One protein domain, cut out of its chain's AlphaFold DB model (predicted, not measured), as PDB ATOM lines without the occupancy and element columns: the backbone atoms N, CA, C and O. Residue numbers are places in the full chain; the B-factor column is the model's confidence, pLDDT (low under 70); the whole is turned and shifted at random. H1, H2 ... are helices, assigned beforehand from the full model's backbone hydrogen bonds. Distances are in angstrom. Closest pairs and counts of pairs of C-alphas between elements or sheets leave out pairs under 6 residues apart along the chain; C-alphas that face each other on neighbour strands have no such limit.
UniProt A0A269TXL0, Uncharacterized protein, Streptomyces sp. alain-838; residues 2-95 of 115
ATOM      1  N   ALA A   2     -16.169 -36.082 -16.848       61.34
ATOM      2  CA  ALA A   2     -14.710 -36.232 -16.703       61.34
ATOM      3  C   ALA A   2     -13.883 -35.180 -17.475       61.34
ATOM      4  O   ALA A   2     -12.904 -34.667 -16.955       61.34
ATOM      5  N   GLU A   3     -14.318 -34.803 -18.677       67.38
ATOM      6  CA  GLU A   3     -13.612 -33.835 -19.532       67.38
ATOM      7  C   GLU A   3     -13.589 -32.407 -18.948       67.38
ATOM      8  O   GLU A   3     -12.578 -31.723 -19.018       67.38
ATOM      9  N   LEU A   4     -14.670 -31.982 -18.280       65.19
ATOM     10  CA  LEU A   4     -14.733 -30.674 -17.608       65.19
ATOM     11  C   LEU A   4     -13.845 -30.614 -16.358       65.19
ATOM     12  O   LEU A   4     -13.313 -29.555 -16.043       65.19
ATOM     13  N   LEU A   5     -13.682 -31.741 -15.660       66.19
ATOM     14  CA  LEU A   5     -12.783 -31.842 -14.506       66.19
ATOM     15  C   LEU A   5     -11.316 -31.798 -14.942       66.19
ATOM     16  O   LEU A   5     -10.517 -31.116 -14.310       66.19
ATOM     17  N   GLN A   6     -10.980 -32.453 -16.057       72.38
ATOM     18  CA  GLN A   6      -9.644 -32.354 -16.653       72.38
ATOM     19  C   GLN A   6      -9.331 -30.921 -17.091       72.38
ATOM     20  O   GLN A   6      -8.252 -30.416 -16.802       72.38
ATOM     21  N   LEU A   7     -10.297 -30.240 -17.713       72.94
ATOM     22  CA  LEU A   7     -10.145 -28.837 -18.089       72.94
ATOM     23  C   LEU A   7      -9.918 -27.955 -16.856       72.94
ATOM     24  O   LEU A   7      -8.999 -27.143 -16.829       72.94
ATOM     25  N   ALA A   8     -10.703 -28.165 -15.796       70.69
ATOM     26  CA  ALA A   8     -10.562 -27.428 -14.545       70.69
ATOM     27  C   ALA A   8      -9.187 -27.604 -13.888       70.69
ATOM     28  O   ALA A   8      -8.782 -26.742 -13.114       70.69
ATOM     29  N   GLU A   9      -8.444 -28.666 -14.198       76.25
ATOM     30  CA  GLU A   9      -7.106 -28.897 -13.663       76.25
ATOM     31  C   GLU A   9      -6.050 -27.973 -14.286       76.25
ATOM     32  O   GLU A   9      -5.192 -27.447 -13.568       76.25
ATOM     33  N   THR A  10      -6.125 -27.744 -15.601       75.19
ATOM     34  CA  THR A  10      -5.055 -27.098 -16.379       75.19
ATOM     35  C   THR A  10      -5.431 -25.740 -16.953       75.19
ATOM     36  O   THR A  10      -4.584 -24.848 -17.006       75.19
ATOM     37  N   ASP A  11      -6.687 -25.537 -17.340       75.69
ATOM     38  CA  ASP A  11      -7.105 -24.347 -18.079       75.69
ATOM     39  C   ASP A  11      -7.322 -23.137 -17.178       75.69
ATOM     40  O   ASP A  11      -7.673 -23.293 -16.003       75.69
ATOM     41  N   PRO A  12      -7.148 -21.909 -17.704       75.88
ATOM     42  CA  PRO A  12      -7.417 -20.717 -16.922       75.88
ATOM     43  C   PRO A  12      -8.853 -20.751 -16.369       75.88
ATOM     44  O   PRO A  12      -9.761 -21.234 -17.051       75.88
ATOM     45  N   PRO A  13      -9.082 -20.219 -15.151       79.69
ATOM     46  CA  PRO A  13     -10.387 -20.257 -14.490       79.69
ATOM     47  C   PRO A  13     -11.556 -19.812 -15.379       79.69
ATOM     48  O   PRO A  13     -12.661 -20.343 -15.257       79.69
ATOM     49  N   ILE A  14     -11.299 -18.868 -16.290       80.06
ATOM     50  CA  ILE A  14     -12.225 -18.442 -17.338       80.06
ATOM     51  C   ILE A  14     -11.495 -18.461 -18.685       80.06
ATOM     52  O   ILE A  14     -10.460 -17.811 -18.842       80.06
ATOM     53  N   SER A  15     -12.060 -19.172 -19.665       72.75
ATOM     54  CA  SER A  15     -11.534 -19.261 -21.032       72.75
ATOM     55  C   SER A  15     -12.669 -19.365 -22.046       72.75
ATOM     56  O   SER A  15     -13.521 -20.242 -21.929       72.75
ATOM     57  N   GLY A  16     -12.714 -18.478 -23.046       65.69
ATOM     58  CA  GLY A  16     -13.632 -18.615 -24.189       65.69
ATOM     59  C   GLY A  16     -15.125 -18.747 -23.839       65.69
ATOM     60  O   GLY A  16     -15.853 -19.435 -24.546       65.69
ATOM     61  N   GLY A  17     -15.583 -18.136 -22.738       68.19
ATOM     62  CA  GLY A  17     -16.966 -18.253 -22.245       68.19
ATOM     63  C   GLY A  17     -17.252 -19.486 -21.375       68.19
ATOM     64  O   GLY A  17     -18.375 -19.641 -20.902       68.19
ATOM     65  N   SER A  18     -16.250 -20.333 -21.125       64.75
ATOM     66  CA  SER A  18     -16.311 -21.447 -20.174       64.75
ATOM     67  C   SER A  18     -15.725 -21.037 -18.820       64.75
ATOM     68  O   SER A  18     -14.725 -20.320 -18.762       64.75
ATOM     69  N   MET A  19     -16.351 -21.495 -17.732       68.88
ATOM     70  CA  MET A  19     -15.919 -21.263 -16.350       68.88
ATOM     71  C   MET A  19     -15.585 -22.595 -15.679       68.88
ATOM     72  O   MET A  19     -16.409 -23.513 -15.682       68.88
ATOM     73  N   CYS A  20     -14.405 -22.687 -15.072       68.94
ATOM     74  CA  CYS A  20     -14.028 -23.837 -14.258       68.94
ATOM     75  C   CYS A  20     -14.729 -23.771 -12.890       68.94
ATOM     76  O   CYS A  20     -14.867 -22.699 -12.296       68.94
ATOM     77  N   LEU A  21     -15.174 -24.918 -12.369       66.25
ATOM     78  CA  LEU A  21     -15.764 -24.990 -11.030       66.25
ATOM     79  C   LEU A  21     -14.662 -24.853  -9.977       66.25
ATOM     80  O   LEU A  21     -13.795 -25.712  -9.874       66.25
ATOM     81  N   ALA A  22     -14.740 -23.786  -9.182       73.75
ATOM     82  CA  ALA A  22     -13.731 -23.403  -8.198       73.75
ATOM     83  C   ALA A  22     -13.298 -24.574  -7.290       73.75
ATOM     84  O   ALA A  22     -12.141 -24.959  -7.294       73.75
ATOM     85  N   TYR A  23     -14.220 -25.223  -6.582       81.12
ATOM     86  CA  TYR A  23     -13.857 -26.255  -5.594       81.12
ATOM     87  C   TYR A  23     -13.444 -27.611  -6.200       81.12
ATOM     88  O   TYR A  23     -12.895 -28.450  -5.492       81.12
ATOM     89  N   GLN A  24     -13.688 -27.829  -7.497       86.06
ATOM     90  CA  GLN A  24     -13.428 -29.099  -8.190       86.06
ATOM     91  C   GLN A  24     -12.093 -29.099  -8.944       86.06
ATOM     92  O   GLN A  24     -11.958 -29.715 -10.000       86.06
ATOM     93  N   VAL A  25     -11.112 -28.376  -8.409       89.12
ATOM     94  CA  VAL A  25      -9.732 -28.396  -8.888       89.12
ATOM     95  C   VAL A  25      -8.932 -29.253  -7.910       89.12
ATOM     96  O   VAL A  25      -8.829 -28.867  -6.743       89.12
ATOM     97  N   PRO A  26      -8.359 -30.386  -8.341       90.62
ATOM     98  CA  PRO A  26      -7.594 -31.231  -7.444       90.62
ATOM     99  C   PRO A  26      -6.232 -30.591  -7.158       90.62
ATOM    100  O   PRO A  26      -5.596 -30.018  -8.055       90.62
ATOM    101  N   GLU A  27      -5.778 -30.697  -5.908       90.56
ATOM    102  CA  GLU A  27      -4.469 -30.181  -5.480       90.56
ATOM    103  C   GLU A  27      -3.341 -30.808  -6.312       90.56
ATOM    104  O   GLU A  27      -2.494 -30.098  -6.862       90.56
ATOM    105  N   GLU A  28      -3.427 -32.121  -6.539       88.62
ATOM    106  CA  GLU A  28      -2.518 -32.893  -7.388       88.62
ATOM    107  C   GLU A  28      -3.250 -33.499  -8.595       88.62
ATOM    108  O   GLU A  28      -4.437 -33.815  -8.482       88.62
ATOM    109  N   PRO A  29      -2.579 -33.681  -9.748       86.62
ATOM    110  CA  PRO A  29      -3.189 -34.264 -10.940       86.62
ATOM    111  C   PRO A  29      -3.892 -35.595 -10.691       86.62
ATOM    112  O   PRO A  29      -3.314 -36.514 -10.116       86.62
ATOM    113  N   GLY A  30      -5.152 -35.702 -11.124       85.44
ATOM    114  CA  GLY A  30      -5.979 -36.893 -10.883       85.44
ATOM    115  C   GLY A  30      -6.327 -37.166  -9.409       85.44
ATOM    116  O   GLY A  30      -6.838 -38.243  -9.097       85.44
ATOM    117  N   GLY A  31      -6.049 -36.217  -8.511       89.19
ATOM    118  CA  GLY A  31      -6.336 -36.305  -7.083       89.19
ATOM    119  C   GLY A  31      -7.801 -36.023  -6.711       89.19
ATOM    120  O   GLY A  31      -8.637 -35.751  -7.576       89.19
ATOM    121  N   PRO A  32      -8.129 -36.079  -5.408       91.94
ATOM    122  CA  PRO A  32      -9.471 -35.800  -4.900       91.94
ATOM    123  C   PRO A  32      -9.888 -34.341  -5.117       91.94
ATOM    124  O   PRO A  32      -9.061 -33.430  -5.053       91.94
ATOM    125  N   CYS A  33     -11.189 -34.121  -5.311       90.94
ATOM    126  CA  CYS A  33     -11.782 -32.795  -5.476       90.94
ATOM    127  C   CYS A  33     -12.784 -32.460  -4.366       90.94
ATOM    128  O   CYS A  33     -13.599 -33.284  -3.951       90.94
ATOM    129  N   GLY A  34     -12.789 -31.199  -3.933       90.69
ATOM    130  CA  GLY A  34     -13.793 -30.711  -2.995       90.69
ATOM    131  C   GLY A  34     -15.158 -30.506  -3.657       90.69
ATOM    132  O   GLY A  34     -15.268 -30.226  -4.854       90.69
ATOM    133  N   ARG A  35     -16.235 -30.598  -2.871       89.56
ATOM    134  CA  ARG A  35     -17.579 -30.147  -3.290       89.56
ATOM    135  C   ARG A  35     -17.961 -28.813  -2.659       89.56
ATOM    136  O   ARG A  35     -18.863 -28.133  -3.147       89.56
ATOM    137  N   THR A  36     -17.270 -28.451  -1.589       90.50
ATOM    138  CA  THR A  36     -17.433 -27.219  -0.826       90.50
ATOM    139  C   THR A  36     -16.078 -26.530  -0.646       90.50
ATOM    140  O   THR A  36     -15.031 -27.089  -0.985       90.50
ATOM    141  N   PHE A  37     -16.096 -25.308  -0.109       89.94
ATOM    142  CA  PHE A  37     -14.867 -24.634   0.302       89.94
ATOM    143  C   PHE A  37     -14.144 -25.446   1.379       89.94
ATOM    144  O   PHE A  37     -12.936 -25.626   1.294       89.94
ATOM    145  N   GLU A  38     -14.893 -25.953   2.354       91.88
ATOM    146  CA  GLU A  38     -14.391 -26.694   3.501       91.88
ATOM    147  C   GLU A  38     -13.726 -28.004   3.064       91.88
ATOM    148  O   GLU A  38     -12.625 -28.304   3.518       91.88
ATOM    149  N   ASP A  39     -14.331 -28.727   2.114       93.44
ATOM    150  CA  ASP A  39     -13.742 -29.939   1.533       93.44
ATOM    151  C   ASP A  39     -12.412 -29.615   0.837       93.44
ATOM    152  O   ASP A  39     -11.402 -30.270   1.083       93.44
ATOM    153  N   ALA A  40     -12.400 -28.593  -0.029       93.19
ATOM    154  CA  ALA A  40     -11.200 -28.191  -0.763       93.19
ATOM    155  C   ALA A  40     -10.095 -27.706   0.190       93.19
ATOM    156  O   ALA A  40      -8.925 -28.032   0.010       93.19
ATOM    157  N   PHE A  41     -10.475 -26.977   1.242       93.31
ATOM    158  CA  PHE A  41      -9.563 -26.542   2.291       93.31
ATOM    159  C   PHE A  41      -8.967 -27.726   3.053       93.31
ATOM    160  O   PHE A  41      -7.756 -27.767   3.263       93.31
ATOM    161  N   ALA A  42      -9.786 -28.716   3.408       92.94
ATOM    162  CA  ALA A  42      -9.328 -29.916   4.091       92.94
ATOM    163  C   ALA A  42      -8.412 -30.782   3.212       92.94
ATOM    164  O   ALA A  42      -7.403 -31.294   3.693       92.94
ATOM    165  N   LEU A  43      -8.708 -30.900   1.914       94.19
ATOM    166  CA  LEU A  43      -7.881 -31.638   0.954       94.19
ATOM    167  C   LEU A  43      -6.518 -30.979   0.693       94.19
ATOM    168  O   LEU A  43      -5.533 -31.698   0.510       94.19
ATOM    169  N   ALA A  44      -6.449 -29.645   0.718       94.19
ATOM    170  CA  ALA A  44      -5.191 -28.898   0.679       94.19
ATOM    171  C   ALA A  44      -4.387 -29.039   1.982       94.19
ATOM    172  O   ALA A  44      -3.161 -29.026   1.962       94.19
ATOM    173  N   ASN A  45      -5.075 -29.248   3.108       93.38
ATOM    174  CA  ASN A  45      -4.502 -29.235   4.452       93.38
ATOM    175  C   ASN A  45      -4.688 -30.563   5.192       93.38
ATOM    176  O   ASN A  45      -5.060 -30.583   6.364       93.38
ATOM    177  N   ARG A  46      -4.446 -31.693   4.518       92.81
ATOM    178  CA  ARG A  46      -4.826 -33.040   5.001       92.81
ATOM    179  C   ARG A  46      -4.387 -33.331   6.440       92.81
ATOM    180  O   ARG A  46      -5.149 -33.922   7.205       92.81
ATOM    181  N   SER A  47      -3.196 -32.871   6.827       90.50
ATOM    182  CA  SER A  47      -2.643 -33.004   8.181       90.50
ATOM    183  C   SER A  47      -3.497 -32.326   9.260       90.50
ATOM    184  O   SER A  47      -3.695 -32.915  10.322       90.50
ATOM    185  N   LEU A  48      -4.068 -31.147   8.987       89.75
ATOM    186  CA  LEU A  48      -4.921 -30.394   9.924       89.75
ATOM    187  C   LEU A  48      -6.278 -31.069  10.175       89.75
ATOM    188  O   LEU A  48      -6.957 -30.783  11.165       89.75
ATOM    189  N   PHE A  49      -6.679 -31.965   9.274       90.12
ATOM    190  CA  PHE A  49      -7.974 -32.644   9.299       90.12
ATOM    191  C   PHE A  49      -7.861 -34.150   9.558       90.12
ATOM    192  O   PHE A  49      -8.876 -34.844   9.570       90.12
ATOM    193  N   GLY A  50      -6.648 -34.663   9.796       89.69
ATOM    194  CA  GLY A  50      -6.414 -36.091  10.024       89.69
ATOM    195  C   GLY A  50      -6.743 -36.966   8.811       89.69
ATOM    196  O   GLY A  50      -7.060 -38.142   8.975       89.69
ATOM    197  N   ILE A  51      -6.699 -36.397   7.604       90.88
ATOM    198  CA  ILE A  51      -6.942 -37.119   6.354       90.88
ATOM    199  C   ILE A  51      -5.672 -37.883   5.985       90.88
ATOM    200  O   ILE A  51      -4.558 -37.371   6.119       90.88
ATOM    201  N   SER A  52      -5.842 -39.118   5.515       84.69
ATOM    202  CA  SER A  52      -4.724 -40.016   5.222       84.69
ATOM    203  C   SER A  52      -3.760 -39.406   4.195       84.69
ATOM    204  O   SER A  52      -4.160 -39.007   3.100       84.69
ATOM    205  N   ALA A  53      -2.472 -39.368   4.535       70.31
ATOM    206  CA  ALA A  53      -1.405 -39.065   3.589       70.31
ATOM    207  C   ALA A  53      -1.013 -40.363   2.860       70.31
ATOM    208  O   ALA A  53      -0.460 -41.270   3.480       70.31
ATOM    209  N   GLY A  54      -1.339 -40.488   1.570       70.25
ATOM    210  CA  GLY A  54      -0.982 -41.659   0.760       70.25
ATOM    211  C   GLY A  54      -1.861 -41.857  -0.477       70.25
ATOM    212  O   GLY A  54      -2.773 -41.069  -0.724       70.25
ATOM    213  N   ASP A  55      -1.601 -42.945  -1.209       74.00
ATOM    214  CA  ASP A  55      -2.249 -43.329  -2.480       74.00
ATOM    215  C   ASP A  55      -3.676 -43.890  -2.313       74.00
ATOM    216  O   ASP A  55      -4.109 -44.775  -3.058       74.00
ATOM    217  N   ALA A  56      -4.420 -43.426  -1.307       85.62
ATOM    218  CA  ALA A  56      -5.817 -43.814  -1.173       85.62
ATOM    219  C   ALA A  56      -6.604 -43.349  -2.417       85.62
ATOM    220  O   ALA A  56      -6.323 -42.272  -2.956       85.62
ATOM    221  N   PRO A  57      -7.597 -44.126  -2.886       90.00
ATOM    222  CA  PRO A  57      -8.420 -43.725  -4.017       90.00
ATOM    223  C   PRO A  57      -9.030 -42.337  -3.800       90.00
ATOM    224  O   PRO A  57      -9.517 -42.035  -2.710       90.00
ATOM    225  N   ALA A  58      -9.066 -41.511  -4.851       89.69
ATOM    226  CA  ALA A  58      -9.571 -40.137  -4.775       89.69
ATOM    227  C   ALA A  58     -10.948 -40.054  -4.090       89.69
ATOM    228  O   ALA A  58     -11.132 -39.256  -3.178       89.69
ATOM    229  N   GLY A  59     -11.881 -40.948  -4.434       91.00
ATOM    230  CA  GLY A  59     -13.211 -40.973  -3.818       91.00
ATOM    231  C   GLY A  59     -13.212 -41.237  -2.304       91.00
ATOM    232  O   GLY A  59     -14.061 -40.703  -1.598       91.00
ATOM    233  N   GLU A  60     -12.255 -42.010  -1.783       92.88
ATOM    234  CA  GLU A  60     -12.125 -42.237  -0.336       92.88
ATOM    235  C   GLU A  60     -11.575 -41.000   0.376       92.88
ATOM    236  O   GLU A  60     -12.041 -40.650   1.460       92.88
ATOM    237  N   LEU A  61     -10.616 -40.308  -0.241       93.19
ATOM    238  CA  LEU A  61     -10.075 -39.054   0.283       93.19
ATOM    239  C   LEU A  61     -11.129 -37.937   0.274       93.19
ATOM    240  O   LEU A  61     -11.214 -37.172   1.232       93.19
ATOM    241  N   GLU A  62     -11.972 -37.872  -0.760       93.50
ATOM    242  CA  GLU A  62     -13.112 -36.948  -0.823       93.50
ATOM    243  C   GLU A  62     -14.133 -37.206   0.294       93.50
ATOM    244  O   GLU A  62     -14.692 -36.265   0.857       93.50
ATOM    245  N   GLU A  63     -14.386 -38.475   0.624       93.25
ATOM    246  CA  GLU A  63     -15.287 -38.851   1.717       93.25
ATOM    247  C   GLU A  63     -14.696 -38.512   3.090       93.25
ATOM    248  O   GLU A  63     -15.390 -37.966   3.952       93.25
ATOM    249  N   GLN A  64     -13.399 -38.781   3.282       93.00
ATOM    250  CA  GLN A  64     -12.670 -38.406   4.497       93.00
ATOM    251  C   GLN A  64     -12.689 -36.891   4.704       93.00
ATOM    252  O   GLN A  64     -12.991 -36.434   5.806       93.00
ATOM    253  N   ALA A  65     -12.429 -36.115   3.647       92.50
ATOM    254  CA  ALA A  65     -12.483 -34.660   3.700       92.50
ATOM    255  C   ALA A  65     -13.858 -34.178   4.154       92.50
ATOM    256  O   ALA A  65     -13.948 -33.456   5.148       92.50
ATOM    257  N   ARG A  66     -14.928 -34.664   3.516       91.50
ATOM    258  CA  ARG A  66     -16.303 -34.294   3.868       91.50
ATOM    259  C   ARG A  66     -16.632 -34.636   5.318       91.50
ATOM    260  O   ARG A  66     -17.075 -33.772   6.067       91.50
ATOM    261  N   SER A  67     -16.322 -35.857   5.743       91.81
ATOM    262  CA  SER A  67     -16.567 -36.313   7.117       91.81
ATOM    263  C   SER A  67     -15.787 -35.494   8.157       91.81
ATOM    264  O   SER A  67     -16.284 -35.242   9.255       91.81
ATOM    265  N   SER A  68     -14.575 -35.041   7.816       88.94
ATOM    266  CA  SER A  68     -13.721 -34.251   8.713       88.94
ATOM    267  C   SER A  68     -14.235 -32.825   8.957       88.94
ATOM    268  O   SER A  68     -13.946 -32.234  10.003       88.94
ATOM    269  N   VAL A  69     -15.026 -32.282   8.022       87.50
ATOM    270  CA  VAL A  69     -15.561 -30.912   8.085       87.50
ATOM    271  C   VAL A  69     -17.061 -30.852   8.379       87.50
ATOM    272  O   VAL A  69     -17.521 -29.849   8.909       87.50
ATOM    273  N   GLU A  70     -17.817 -31.923   8.125       78.00
ATOM    274  CA  GLU A  70     -19.281 -31.974   8.296       78.00
ATOM    275  C   GLU A  70     -19.733 -31.836   9.759       78.00
ATOM    276  O   GLU A  70     -20.827 -31.348  10.035       78.00
ATOM    277  N   SER A  71     -18.873 -32.199  10.714       66.81
ATOM    278  CA  SER A  71     -19.129 -31.993  12.148       66.81
ATOM    279  C   SER A  71     -18.790 -30.583  12.649       66.81
ATOM    280  O   SER A  71     -19.075 -30.260  13.808       66.81
ATOM    281  N   ARG A  72     -18.162 -29.740  11.816       63.44
ATOM    282  CA  ARG A  72     -17.747 -28.388  12.207       63.44
ATOM    283  C   ARG A  72     -18.907 -27.397  12.057       63.44
ATOM    284  O   ARG A  72     -19.912 -27.672  11.412       63.44
ATOM    285  N   ARG A  73     -18.784 -26.271  12.771       66.50
ATOM    286  CA  ARG A  73     -19.790 -25.200  12.914       66.50
ATOM    287  C   ARG A  73     -20.207 -24.580  11.566       66.50
ATOM    288  O   ARG A  73     -19.862 -25.061  10.496       66.50
ATOM    289  N   SER A  74     -20.978 -23.492  11.610       84.44
ATOM    290  CA  SER A  74     -21.402 -22.772  10.404       84.44
ATOM    291  C   SER A  74     -20.213 -22.408   9.497       84.44
ATOM    292  O   SER A  74     -19.096 -22.214   9.973       84.44
ATOM    293  N   LYS A  75     -20.453 -22.247   8.189       83.00
ATOM    294  CA  LYS A  75     -19.403 -21.887   7.210       83.00
ATOM    295  C   LYS A  75     -18.612 -20.638   7.601       83.00
ATOM    296  O   LYS A  75     -17.417 -20.534   7.343       83.00
ATOM    297  N   VAL A  76     -19.304 -19.678   8.219       86.62
ATOM    298  CA  VAL A  76     -18.709 -18.433   8.709       86.62
ATOM    299  C   VAL A  76     -17.773 -18.714   9.878       86.62
ATOM    300  O   VAL A  76     -16.652 -18.221   9.868       86.62
ATOM    301  N   ASP A  77     -18.196 -19.537  10.841       86.94
ATOM    302  CA  ASP A  77     -17.330 -19.947  11.949       86.94
ATOM    303  C   ASP A  77     -16.093 -20.682  11.425       86.94
ATOM    304  O   ASP A  77     -14.986 -20.352  11.823       86.94
ATOM    305  N   PHE A  78     -16.259 -21.608  10.473       87.19
ATOM    306  CA  PHE A  78     -15.135 -22.325   9.867       87.19
ATOM    307  C   PHE A  78     -14.117 -21.369   9.233       87.19
ATOM    308  O   PHE A  78     -12.913 -21.511   9.458       87.19
ATOM    309  N   ALA A  79     -14.588 -20.391   8.455       85.44
ATOM    310  CA  ALA A  79     -13.717 -19.403   7.830       85.44
ATOM    311  C   ALA A  79     -13.010 -18.530   8.878       85.44
ATOM    312  O   ALA A  79     -11.804 -18.325   8.788       85.44
ATOM    313  N   LEU A  80     -13.736 -18.047   9.889       85.75
ATOM    314  CA  LEU A  80     -13.168 -17.216  10.951       85.75
ATOM    315  C   LEU A  80     -12.153 -17.985  11.800       85.75
ATOM    316  O   LEU A  80     -11.100 -17.434  12.101       85.75
ATOM    317  N   ASP A  81     -12.422 -19.248  12.130       85.38
ATOM    318  CA  ASP A  81     -11.528 -20.087  12.932       85.38
ATOM    319  C   ASP A  81     -10.161 -20.265  12.234       85.38
ATOM    320  O   ASP A  81      -9.129 -20.201  12.896       85.38
ATOM    321  N   HIS A  82     -10.125 -20.407  10.902       83.25
ATOM    322  CA  HIS A  82      -8.868 -20.563  10.144       83.25
ATOM    323  C   HIS A  82      -8.215 -19.233   9.733       83.25
ATOM    324  O   HIS A  82      -7.008 -19.186   9.501       83.25
ATOM    325  N   VAL A  83      -8.982 -18.142   9.645       82.56
ATOM    326  CA  VAL A  83      -8.432 -16.794   9.409       82.56
ATOM    327  C   VAL A  83      -7.843 -16.197  10.687       82.56
ATOM    328  O   VAL A  83      -6.863 -15.465  10.610       82.56
ATOM    329  N   LEU A  84      -8.443 -16.467  11.846       81.19
ATOM    330  CA  LEU A  84      -8.017 -15.922  13.140       81.19
ATOM    331  C   LEU A  84      -7.120 -16.882  13.935       81.19
ATOM    332  O   LEU A  84      -6.529 -16.467  14.932       81.19
ATOM    333  N   GLY A  85      -7.072 -18.156  13.541       76.88
ATOM    334  CA  GLY A  85      -6.256 -19.199  14.158       76.88
ATOM    335  C   GLY A  85      -4.814 -19.229  13.648       76.88
ATOM    336  O   GLY A  85      -4.267 -18.227  13.195       76.88
ATOM    337  N   GLU A  86      -4.176 -20.397  13.738       67.06
ATOM    338  CA  GLU A  86      -2.813 -20.586  13.235       67.06
ATOM    339  C   GLU A  86      -2.780 -20.583  11.700       67.06
ATOM    340  O   GLU A  86      -3.566 -21.260  11.040       67.06
ATOM    341  N   HIS A  87      -1.844 -19.818  11.137       74.75
ATOM    342  CA  HIS A  87      -1.687 -19.601   9.695       74.75
ATOM    343  C   HIS A  87      -0.801 -20.648   9.002       74.75
ATOM    344  O   HIS A  87      -0.279 -20.381   7.923       74.75
ATOM    345  N   ASP A  88      -0.609 -21.822   9.604       83.75
ATOM    346  CA  ASP A  88       0.216 -22.905   9.040       83.75
ATOM    347  C   ASP A  88      -0.587 -23.786   8.063       83.75
ATOM    348  O   ASP A  88      -0.486 -25.011   8.050       83.75
ATOM    349  N   TRP A  89      -1.473 -23.149   7.293       92.25
ATOM    350  CA  TRP A  89      -2.304 -23.798   6.291       92.25
ATOM    351  C   TRP A  89      -1.896 -23.363   4.886       92.25
ATOM    352  O   TRP A  89      -1.559 -22.212   4.616       92.25
ATOM    353  N   GLU A  90      -1.990 -24.306   3.967       93.00
ATOM    354  CA  GLU A  90      -1.771 -24.131   2.547       93.00
ATOM    355  C   GLU A  90      -3.033 -23.589   1.873       93.00
ATOM    356  O   GLU A  90      -4.159 -24.046   2.112       93.00
ATOM    357  N   VAL A  91      -2.846 -22.600   0.995       92.56
ATOM    358  CA  VAL A  91      -3.928 -22.031   0.185       92.56
ATOM    359  C   VAL A  91      -4.408 -23.096  -0.810       92.56
ATOM    360  O   VAL A  91      -3.600 -23.537  -1.637       92.56
ATOM    361  N   PRO A  92      -5.709 -23.455  -0.824       93.38
ATOM    362  CA  PRO A  92      -6.250 -24.370  -1.824       93.38
ATOM    363  C   PRO A  92      -5.929 -23.906  -3.243       93.38
ATOM    364  O   PRO A  92      -6.095 -22.724  -3.578       93.38
ATOM    365  N   LYS A  93      -5.489 -24.828  -4.101       92.06
ATOM    366  CA  LYS A  93      -4.981 -24.531  -5.448       92.06
ATOM    367  C   LYS A  93      -5.940 -23.700  -6.278       92.06
ATOM    368  O   LYS A  93      -5.501 -22.814  -7.007       92.06
ATOM    369  N   TYR A  94      -7.243 -23.940  -6.165       90.56
ATOM    370  CA  TYR A  94      -8.226 -23.171  -6.922       90.56
ATOM    371  C   TYR A  94      -8.267 -21.685  -6.538       90.56
ATOM    372  O   TYR A  94      -8.447 -20.843  -7.416       90.56
ATOM    373  N   ILE A  95      -8.074 -21.350  -5.253       91.00
ATOM    374  CA  ILE A  95      -8.039 -19.960  -4.775       91.00
ATOM    375  C   ILE A  95      -6.786 -19.290  -5.317       91.00
ATOM    376  O   ILE A  95      -6.881 -18.222  -5.916       91.00
TER     377      ILE A  95
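What this domain is: This is residues 2 to 95 of the 115 residues of an uncharacterized protein of Streptomyces sp. alain-838 (UniProt A0A269TXL0). A short helix, H2, lies in the middle, with the longest helix, H4, packed steeply across it and H5 near it at one end of the long axis. H1 sits at the other end, touching no helix and joined to H2 by a long looped stretch, residues 11 to 36; after H5 the last residues run back toward the middle. The printed part has 94 residues with five named helices, H1 to H5 in order, and no named strand; the class is all helix, though only 44 residues are in named elements. It is compact, with a radius of gyration of the C-alphas of 13.6 A and spans of 38 by 28 by 21 A.

How they stand to each other: Start at H1, residues 2 to 10, which is apart from H2, residues 37 to 44. Within the link between them, residues 14 to 15 pair antiparallel with residues 18 to 19. H2 touches H4, residues 58 to 70, at a steep tilt of 54 degrees, opposite ways; look at Asp 39 and Ala 65, whose C-alphas are the closest, 5.3 A apart. H3, residues 46 to 49, touches H4 at residues 65 to 69 alone, closest at the C-alphas of Phe 49 and Ser 68, 6.0 A. H2 and H3 are close but not clearly touching, with the C-alphas of Ala 42 and Phe 49 closest at 6.0 A. H5, residues 75 to 84, is close to H2 but not clearly touching it: the closest C-alphas, Glu 38 and Phe 78, are 7.8 A apart. H4 and H5 are apart. In H2, H4 and H5 every O i to N i+4 pair is within hydrogen-bond range; in H1 4 of 5 are, and H3 is too short for such a pair.

Where its parts are: Find C-alpha 2 at (-14.710, -36.232, -16.703); from there H1 runs 13.3 A. C-alpha 58 at (-9.571, -40.137, -4.775) begins H4, 18.2 A long. H2 measures 10.6 A and H3 5.3 A. H5 runs 14.2 A to C-alpha 84 at (-8.017, -15.922, 13.140).

The domain as a whole: The two C-alphas farthest apart, of Gly 16 and Ser 71, are 39.1 A from each other. The printed part has no cut, and H1 to H2 is its one long link. The pLDDT is under 70 at residues 2 to 5, 16 to 21, 71 to 73 and 86.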